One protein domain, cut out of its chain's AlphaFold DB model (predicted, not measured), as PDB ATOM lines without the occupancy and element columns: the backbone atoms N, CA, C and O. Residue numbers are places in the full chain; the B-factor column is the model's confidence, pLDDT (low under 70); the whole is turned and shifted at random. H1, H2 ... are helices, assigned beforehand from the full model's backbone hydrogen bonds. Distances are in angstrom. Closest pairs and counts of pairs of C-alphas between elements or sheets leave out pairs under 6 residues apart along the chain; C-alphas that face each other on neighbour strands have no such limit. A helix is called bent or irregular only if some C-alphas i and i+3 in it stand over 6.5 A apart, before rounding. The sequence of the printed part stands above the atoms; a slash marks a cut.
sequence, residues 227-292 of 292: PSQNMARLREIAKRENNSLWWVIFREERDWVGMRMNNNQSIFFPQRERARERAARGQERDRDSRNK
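Overview. This is residues 227 to 292 of the 292 residues of an uncharacterized protein of Kwoniella mangroviensis CBS 10435 (UniProt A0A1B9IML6). A long helix, H3, sticks out as a free arm from a small body in which two helices, H1 and H2, meet in a corner. From the far end of H2, residues 263 to 270 cross over to H3, and H2 and H3 are the two sides of a wide, open V with no contact between them. The printed part has 66 residues with three named helices, in the order H1, H2, H3 along the chain, and no named strand; the class is all helix. The whole is extended, with a radius of gyration of the C-alphas of 17.5 A, and flat, with spans of 50 by 31 by 14 A.

Arrangement. The longest helix is H3, residues 271 to 290, and it touches no helix. It belongs to a stretch that stands free, residues 269 to 292. H2, residues 245 to 262, comes before it in the chain, and the two are apart. The link from H2 to H3 has 8 residues and is short. H1, residues 231 to 241, is apart from H3 but touches H2, with 7 pairs of C-alphas within 8 A. The closest C-alphas of H1 and H2 are those of Ala 238 and Leu 245, 5.2 A apart. H2 touches H1 with residues 245 to 249 alone. The lines of H1 and H2 are only just about perpendicular, at 71 degrees. The link from H1 to H2 has 3 residues and is tight. Every backbone O i to N i+4 pair is within hydrogen-bond range in H1 and H2, and 15 of 16 are in H3.

Along the chain. H3 measures 29.7 A from its first to its last C-alpha, from C-alpha 271 at (-36.735, 26.107, 13.079) to C-alpha 290 at (-48.896, -0.905, 11.472). H2 measures 25.7 A and ends with C-alpha 262 at (-36.000, 42.295, -1.193). H1 measures 15.1 A and begins with C-alpha 231 at (-27.639, 19.744, -6.220). No helix is bent or irregular.

Size, cuts and confidence. The two C-alphas farthest apart are those of Asn 242 and Arg 290, at 49.8 A. Without the stretch that stands free, the body has 42 residues and spans 33 by 15 by 12 A. The printed part has no cut and ends at Lys 292, the chain's last residue. No link is long. The mean pLDDT of the printed part is 76.8, and that of H3 is 66; residues 268 to 280, residues 284 to 286 and residue 292 are under 70.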
ATOM      1  N   PRO A 227     -31.075  27.182  -3.059       81.56
ATOM      2  CA  PRO A 227     -30.674  26.406  -4.231       81.56
ATOM      3  C   PRO A 227     -29.755  25.224  -3.913       81.56
ATOM      4  O   PRO A 227     -29.844  24.195  -4.581       81.56
ATOM      5  N   SER A 228     -28.924  25.325  -2.869       79.94
ATOM      6  CA  SER A 228     -28.044  24.244  -2.394       79.94
ATOM      7  C   SER A 228     -28.764  22.938  -2.048       79.94
ATOM      8  O   SER A 228     -28.117  21.893  -1.997       79.94
ATOM      9  N   GLN A 229     -30.086  22.948  -1.844       78.31
ATOM     10  CA  GLN A 229     -30.851  21.719  -1.615       78.31
ATOM     11  C   GLN A 229     -31.092  20.904  -2.889       78.31
ATOM     12  O   GLN A 229     -31.251  19.689  -2.794       78.31
ATOM     13  N   ASN A 230     -31.059  21.525  -4.073       80.06
ATOM     14  CA  ASN A 230     -31.204  20.826  -5.350       80.06
ATOM     15  C   ASN A 230     -29.866  20.798  -6.112       80.06
ATOM     16  O   ASN A 230     -29.621  21.515  -7.085       80.06
ATOM     17  N   MET A 231     -28.976  19.920  -5.648       77.44
ATOM     18  CA  MET A 231     -27.639  19.744  -6.220       77.44
ATOM     19  C   MET A 231     -27.638  19.164  -7.638       77.44
ATOM     20  O   MET A 231     -26.672  19.379  -8.372       77.44
ATOM     21  N   ALA A 232     -28.684  18.434  -8.032       79.69
ATOM     22  CA  ALA A 232     -28.810  17.907  -9.390       79.69
ATOM     23  C   ALA A 232     -28.909  19.060 -10.398       79.69
ATOM     24  O   ALA A 232     -28.090  19.150 -11.313       79.69
ATOM     25  N   ARG A 233     -29.800  20.022 -10.131       83.69
ATOM     26  CA  ARG A 233     -29.948  21.236 -10.940       83.69
ATOM     27  C   ARG A 233     -28.664  22.065 -10.983       83.69
ATOM     28  O   ARG A 233     -28.243  22.499 -12.051       83.69
ATOM     29  N   LEU A 234     -28.009  22.278  -9.842       85.06
ATOM     30  CA  LEU A 234     -26.780  23.084  -9.783       85.06
ATOM     31  C   LEU A 234     -25.629  22.458 -10.585       85.06
ATOM     32  O   LEU A 234     -24.847  23.178 -11.208       85.06
ATOM     33  N   ARG A 235     -25.549  21.122 -10.629       80.69
ATOM     34  CA  ARG A 235     -24.591  20.398 -11.480       80.69
ATOM     35  C   ARG A 235     -24.906  20.549 -12.961       80.69
ATOM     36  O   ARG A 235     -23.980  20.724 -13.750       80.69
ATOM     37  N   GLU A 236     -26.177  20.510 -13.341       87.12
ATOM     38  CA  GLU A 236     -26.594  20.751 -14.725       87.12
ATOM     39  C   GLU A 236     -26.272  22.180 -15.169       87.12
ATOM     40  O   GLU A 236     -25.729  22.370 -16.257       87.12
ATOM     41  N   ILE A 237     -26.503  23.174 -14.306       84.75
ATOM     42  CA  ILE A 237     -26.147  24.576 -14.564       84.75
ATOM     43  C   ILE A 237     -24.629  24.732 -14.697       84.75
ATOM     44  O   ILE A 237     -24.166  25.305 -15.680       84.75
ATOM     45  N   ALA A 238     -23.847  24.182 -13.764       85.44
ATOM     46  CA  ALA A 238     -22.384  24.239 -13.817       85.44
ATOM     47  C   ALA A 238     -21.821  23.596 -15.089       85.44
ATOM     48  O   ALA A 238     -20.934  24.161 -15.729       85.44
ATOM     49  N   LYS A 239     -22.391  22.458 -15.502       87.88
ATOM     50  CA  LYS A 239     -22.032  21.779 -16.751       87.88
ATOM     51  C   LYS A 239     -22.422  22.601 -17.982       87.88
ATOM     52  O   LYS A 239     -21.630  22.693 -18.913       87.88
ATOM     53  N   ARG A 240     -23.616  23.202 -17.989       94.00
ATOM     54  CA  ARG A 240     -24.116  24.040 -19.091       94.00
ATOM     55  C   ARG A 240     -23.298  25.319 -19.261       94.00
ATOM     56  O   ARG A 240     -23.063  25.746 -20.382       94.00
ATOM     57  N   GLU A 241     -22.879  25.926 -18.158       90.44
ATOM     58  CA  GLU A 241     -22.151  27.197 -18.152       90.44
ATOM     59  C   GLU A 241     -20.627  27.033 -18.174       90.44
ATOM     60  O   GLU A 241     -19.912  28.031 -18.183       90.44
ATOM     61  N   ASN A 242     -20.128  25.792 -18.171       90.88
ATOM     62  CA  ASN A 242     -18.704  25.468 -18.064       90.88
ATOM     63  C   ASN A 242     -18.002  26.209 -16.906       90.88
ATOM     64  O   ASN A 242     -16.879  26.696 -17.035       90.88
ATOM     65  N   ASN A 243     -18.691  26.310 -15.770       89.56
ATOM     66  CA  ASN A 243     -18.220  26.998 -14.572       89.56
ATOM     67  C   ASN A 243     -17.968  26.003 -13.439       89.56
ATOM     68  O   ASN A 243     -18.502  24.891 -13.422       89.56
ATOM     69  N   SER A 244     -17.172  26.414 -12.448       84.88
ATOM     70  CA  SER A 244     -17.009  25.601 -11.246       84.88
ATOM     71  C   SER A 244     -18.346  25.476 -10.510       84.88
ATOM     72  O   SER A 244     -19.086  26.449 -10.349       84.88
ATOM     73  N   LEU A 245     -18.656  24.267 -10.038       76.75
ATOM     74  CA  LEU A 245     -19.884  23.992  -9.287       76.75
ATOM     75  C   LEU A 245     -20.012  24.908  -8.060       76.75
ATOM     76  O   LEU A 245     -21.096  25.398  -7.765       76.75
ATOM     77  N   TRP A 246     -18.890  25.195  -7.399       79.44
ATOM     78  CA  TRP A 246     -18.815  26.137  -6.283       79.44
ATOM     79  C   TRP A 246     -19.242  27.555  -6.652       79.44
ATOM     80  O   TRP A 246     -19.979  28.186  -5.899       79.44
ATOM     81  N   TRP A 247     -18.801  28.057  -7.807       82.31
ATOM     82  CA  TRP A 247     -19.195  29.382  -8.273       82.31
ATOM     83  C   TRP A 247     -20.694  29.454  -8.555       82.31
ATOM     84  O   TRP A 247     -21.349  30.417  -8.165       82.31
ATOM     85  N   VAL A 248     -21.249  28.407  -9.171       81.19
ATOM     86  CA  VAL A 248     -22.688  28.308  -9.434       81.19
ATOM     87  C   VAL A 248     -23.480  28.254  -8.132       81.19
ATOM     88  O   VAL A 248     -24.413  29.030  -7.975       81.19
ATOM     89  N   ILE A 249     -23.076  27.426  -7.163       82.62
ATOM     90  CA  ILE A 249     -23.702  27.393  -5.832       82.62
ATOM     91  C   ILE A 249     -23.692  28.787  -5.206       82.62
ATOM     92  O   ILE A 249     -24.732  29.280  -4.789       82.62
ATOM     93  N   PHE A 250     -22.527  29.436  -5.165       84.31
ATOM     94  CA  PHE A 250     -22.383  30.742  -4.532       84.31
ATOM     95  C   PHE A 250     -23.249  31.813  -5.201       84.31
ATOM     96  O   PHE A 250     -23.896  32.601  -4.515       84.31
ATOM     97  N   ARG A 251     -23.279  31.837  -6.537       91.31
ATOM     98  CA  ARG A 251     -24.084  32.790  -7.303       91.31
ATOM     99  C   ARG A 251     -25.576  32.584  -7.053       91.31
ATOM    100  O   ARG A 251     -26.257  33.542  -6.708       91.31
ATOM    101  N   GLU A 252     -26.061  31.353  -7.186       89.75
ATOM    102  CA  GLU A 252     -27.485  31.042  -7.015       89.75
ATOM    103  C   GLU A 252     -27.935  31.295  -5.564       89.75
ATOM    104  O   GLU A 252     -28.998  31.869  -5.343       89.75
ATOM    105  N   GLU A 253     -27.114  30.951  -4.564       87.19
ATOM    106  CA  GLU A 253     -27.382  31.267  -3.151       87.19
ATOM    107  C   GLU A 253     -27.435  32.775  -2.897       87.19
ATOM    108  O   GLU A 253     -28.340  33.262  -2.220       87.19
ATOM    109  N   ARG A 254     -26.496  33.541  -3.462       86.12
ATOM    110  CA  ARG A 254     -26.488  35.003  -3.341       86.12
ATOM    111  C   ARG A 254     -27.756  35.612  -3.932       86.12
ATOM    112  O   ARG A 254     -28.348  36.495  -3.312       86.12
ATOM    113  N   ASP A 255     -28.168  35.154  -5.109       87.25
ATOM    114  CA  ASP A 255     -29.340  35.686  -5.801       87.25
ATOM    115  C   ASP A 255     -30.634  35.305  -5.056       87.25
ATOM    116  O   ASP A 255     -31.516  36.148  -4.873       87.25
ATOM    117  N   TRP A 256     -30.706  34.093  -4.498       88.25
ATOM    118  CA  TRP A 256     -31.801  33.661  -3.625       88.25
ATOM    119  C   TRP A 256     -31.890  34.482  -2.328       88.25
ATOM    120  O   TRP A 256     -32.970  34.951  -1.959       88.25
ATOM    121  N   VAL A 257     -30.757  34.721  -1.656       83.25
ATOM    122  CA  VAL A 257     -30.688  35.604  -0.479       83.25
ATOM    123  C   VAL A 257     -31.136  37.019  -0.845       83.25
ATOM    124  O   VAL A 257     -31.936  37.609  -0.119       83.25
ATOM    125  N   GLY A 258     -30.674  37.543  -1.983       84.75
ATOM    126  CA  GLY A 258     -31.070  38.852  -2.498       84.75
ATOM    127  C   GLY A 258     -32.578  38.955  -2.730       84.75
ATOM    128  O   GLY A 258     -33.209  39.900  -2.259       84.75
ATOM    129  N   MET A 259     -33.185  37.952  -3.370       86.12
ATOM    130  CA  MET A 259     -34.639  37.886  -3.554       86.12
ATOM    131  C   MET A 259     -35.393  37.883  -2.221       86.12
ATOM    132  O   MET A 259     -36.391  38.589  -2.077       86.12
ATOM    133  N   ARG A 260     -34.920  37.132  -1.221       80.50
ATOM    134  CA  ARG A 260     -35.565  37.090   0.099       80.50
ATOM    135  C   ARG A 260     -35.447  38.389   0.873       80.50
ATOM    136  O   ARG A 260     -36.441  38.827   1.448       80.50
ATOM    137  N   MET A 261     -34.271  39.011   0.861       81.44
ATOM    138  CA  MET A 261     -34.066  40.316   1.486       81.44
ATOM    139  C   MET A 261     -34.971  41.375   0.851       81.44
ATOM    140  O   MET A 261     -35.631  42.112   1.580       81.44
ATOM    141  N   ASN A 262     -35.098  41.385  -0.480       86.06
ATOM    142  CA  ASN A 262     -36.000  42.295  -1.193       86.06
ATOM    143  C   ASN A 262     -37.479  42.064  -0.844       86.06
ATOM    144  O   ASN A 262     -38.264  43.008  -0.810       86.06
ATOM    145  N   ASN A 263     -37.854  40.821  -0.540       81.50
ATOM    146  CA  ASN A 263     -39.219  40.450  -0.170       81.50
ATOM    147  C   ASN A 263     -39.493  40.536   1.345       81.50
ATOM    148  O   ASN A 263     -40.545  40.077   1.790       81.50
ATOM    149  N   ASN A 264     -38.569  41.079   2.150       81.12
ATOM    150  CA  ASN A 264     -38.636  41.081   3.621       81.12
ATOM    151  C   ASN A 264     -38.872  39.683   4.228       81.12
ATOM    152  O   ASN A 264     -39.463  39.534   5.301       81.12
ATOM    153  N   GLN A 265     -38.419  38.638   3.537       75.81
ATOM    154  CA  GLN A 265     -38.538  37.258   3.981       75.81
ATOM    155  C   GLN A 265     -37.298  36.854   4.775       75.81
ATOM    156  O   GLN A 265     -36.169  37.214   4.441       75.81
ATOM    157  N   SER A 266     -37.499  36.058   5.827       75.56
ATOM    158  CA  SER A 266     -36.386  35.523   6.609       75.56
ATOM    159  C   SER A 266     -35.491  34.636   5.740       75.56
ATOM    160  O   SER A 266     -35.941  33.656   5.144       75.56
ATOM    161  N   ILE A 267     -34.197  34.943   5.719       73.19
ATOM    162  CA  ILE A 267     -33.159  34.076   5.139       73.19
ATOM    163  C   ILE A 267     -32.949  32.805   5.973       73.19
ATOM    164  O   ILE A 267     -32.490  31.784   5.469       73.19
ATOM    165  N   PHE A 268     -33.333  32.843   7.251       69.12
ATOM    166  CA  PHE A 268     -33.291  31.695   8.142       69.12
ATOM    167  C   PHE A 268     -34.608  30.936   8.062       69.12
ATOM    168  O   PHE A 268     -35.683  31.511   8.254       69.12
ATOM    169  N   PHE A 269     -34.526  29.631   7.831       59.75
ATOM    170  CA  PHE A 269     -35.681  28.760   7.974       59.75
ATOM    171  C   PHE A 269     -36.261  28.866   9.387       59.75
ATOM    172  O   PHE A 269     -35.501  28.746  10.357       59.75
ATOM    173  N   PRO A 270     -37.585  29.025   9.543       54.69
ATOM    174  CA  PRO A 270     -38.195  28.916  10.854       54.69
ATOM    175  C   PRO A 270     -37.921  27.504  11.394       54.69
ATOM    176  O   PRO A 270     -38.427  26.512  10.877       54.69
ATOM    177  N   GLN A 271     -37.111  27.391  12.455       55.25
ATOM    178  CA  GLN A 271     -36.735  26.107  13.079       55.25
ATOM    179  C   GLN A 271     -37.950  25.225  13.438       55.25
ATOM    180  O   GLN A 271     -37.834  24.001  13.526       55.25
ATOM    181  N   ARG A 272     -39.130  25.840  13.597       55.09
ATOM    182  CA  ARG A 272     -40.410  25.167  13.852       55.09
ATOM    183  C   ARG A 272     -40.875  24.278  12.697       55.09
ATOM    184  O   ARG A 272     -41.543  23.281  12.950       55.09
ATOM    185  N   GLU A 273     -40.510  24.591  11.460       56.84
ATOM    186  CA  GLU A 273     -40.954  23.846  10.279       56.84
ATOM    187  C   GLU A 273     -40.164  22.541  10.113       56.84
ATOM    188  O   GLU A 273     -40.763  21.485   9.928       56.84
ATOM    189  N   ARG A 274     -38.849  22.557  10.390       57.81
ATOM    190  CA  ARG A 274     -38.021  21.334  10.479       57.81
ATOM    191  C   ARG A 274     -38.492  20.373  11.571       57.81
ATOM    192  O   ARG A 274     -38.413  19.161  11.397       57.81
ATOM    193  N   ALA A 275     -38.953  20.893  12.709       59.03
ATOM    194  CA  ALA A 275     -39.485  20.061  13.787       59.03
ATOM    195  C   ALA A 275     -40.824  19.413  13.394       59.03
ATOM    196  O   ALA A 275     -41.023  18.227  13.649       59.03
ATOM    197  N   ARG A 276     -41.708  20.163  12.722       66.00
ATOM    198  CA  ARG A 276     -42.981  19.643  12.196       66.00
ATOM    199  C   ARG A 276     -42.776  18.621  11.083       66.00
ATOM    200  O   ARG A 276     -43.428  17.589  11.104       66.00
ATOM    201  N   GLU A 277     -41.836  18.854  10.174       65.75
ATOM    202  CA  GLU A 277     -41.521  17.913   9.095       65.75
ATOM    203  C   GLU A 277     -40.905  16.613   9.637       65.75
ATOM    204  O   GLU A 277     -41.278  15.522   9.211       65.75
ATOM    205  N   ARG A 278     -40.027  16.694  10.648       66.75
ATOM    206  CA  ARG A 278     -39.517  15.507  11.362       66.75
ATOM    207  C   ARG A 278     -40.623  14.756  12.104       66.75
ATOM    208  O   ARG A 278     -40.617  13.530  12.093       66.75
ATOM    209  N   ALA A 279     -41.566  15.471  12.719       65.69
ATOM    210  CA  ALA A 279     -42.717  14.862  13.381       65.69
ATOM    211  C   ALA A 279     -43.658  14.176  12.374       65.69
ATOM    212  O   ALA A 279     -44.083  13.049  12.618       65.69
ATOM    213  N   ALA A 280     -43.914  14.801  11.222       67.69
ATOM    214  CA  ALA A 280     -44.727  14.231  10.149       67.69
ATOM    215  C   ALA A 280     -44.089  12.961   9.560       67.69
ATOM    216  O   ALA A 280     -44.744  11.925   9.481       67.69
ATOM    217  N   ARG A 281     -42.780  12.989   9.264       70.12
ATOM    218  CA  ARG A 281     -42.038  11.807   8.781       70.12
ATOM    219  C   ARG A 281     -41.945  10.685   9.822       70.12
ATOM    220  O   ARG A 281     -41.833   9.519   9.454       70.12
ATOM    221  N   GLY A 282     -41.970  11.021  11.114       71.88
ATOM    222  CA  GLY A 282     -42.077  10.039  12.197       71.88
ATOM    223  C   GLY A 282     -43.430   9.323  12.188       71.88
ATOM    224  O   GLY A 282     -43.475   8.098  12.212       71.88
ATOM    225  N   GLN A 283     -44.523  10.078  12.053       73.31
ATOM    226  CA  GLN A 283     -45.884   9.526  12.010       73.31
ATOM    227  C   GLN A 283     -46.158   8.673  10.765       73.31
ATOM    228  O   GLN A 283     -46.919   7.709  10.833       73.31
ATOM    229  N   GLU A 284     -45.543   9.006   9.632       67.75
ATOM    230  CA  GLU A 284     -45.687   8.248   8.387       67.75
ATOM    231  C   GLU A 284     -45.014   6.866   8.489       67.75
ATOM    232  O   GLU A 284     -45.626   5.848   8.167       67.75
ATOM    233  N   ARG A 285     -43.819   6.796   9.097       66.94
ATOM    234  CA  ARG A 285     -43.142   5.520   9.404       66.94
ATOM    235  C   ARG A 285     -43.911   4.657  10.408       66.94
ATOM    236  O   ARG A 285     -43.908   3.430  10.287       66.94
ATOM    237  N   ASP A 286     -44.579   5.281  11.375       68.38
ATOM    238  CA  ASP A 286     -45.414   4.582  12.359       68.38
ATOM    239  C   ASP A 286     -46.722   4.044  11.747       68.38
ATOM    240  O   ASP A 286     -47.258   3.036  12.209       68.38
ATOM    241  N   ARG A 287     -47.244   4.676  10.687       72.06
ATOM    242  CA  ARG A 287     -48.382   4.148   9.914       72.06
ATOM    243  C   ARG A 287     -47.980   2.963   9.045       72.06
ATOM    244  O   ARG A 287     -48.658   1.937   9.082       72.06
ATOM    245  N   ASP A 288     -46.866   3.066   8.330       72.19
ATOM    246  CA  ASP A 288     -46.390   1.998   7.439       72.19
ATOM    247  C   ASP A 288     -45.987   0.724   8.190       72.19
ATOM    248  O   ASP A 288     -46.064  -0.377   7.646       72.19
ATOM    249  N   SER A 289     -45.574   0.857   9.452       72.44
ATOM    250  CA  SER A 289     -45.246  -0.276  10.324       72.44
ATOM    251  C   SER A 289     -46.467  -0.952  10.954       72.44
ATOM    252  O   SER A 289     -46.353  -2.104  11.354       72.44
ATOM    253  N   ARG A 290     -47.632  -0.290  11.015       71.38
ATOM    254  CA  ARG A 290     -48.896  -0.905  11.472       71.38
ATOM    255  C   ARG A 290     -49.664  -1.627  10.365       71.38
ATOM    256  O   ARG A 290     -50.527  -2.439  10.674       71.38
ATOM    257  N   ASN A 291     -49.374  -1.312   9.105       72.88
ATOM    258  CA  ASN A 291     -50.013  -1.923   7.936       72.88
ATOM    259  C   ASN A 291     -49.227  -3.124   7.365       72.88
ATOM    260  O   ASN A 291     -49.590  -3.631   6.303       72.88
ATOM    261  N   LYS A 292     -48.158  -3.562   8.039       64.88
ATOM    262  CA  LYS A 292     -47.405  -4.792   7.749       64.88
ATOM    263  C   LYS A 292     -47.619  -5.805   8.860       64.88
ATOM    264  O   LYS A 292     -47.656  -7.004   8.524       64.88
TER     265      LYS A 292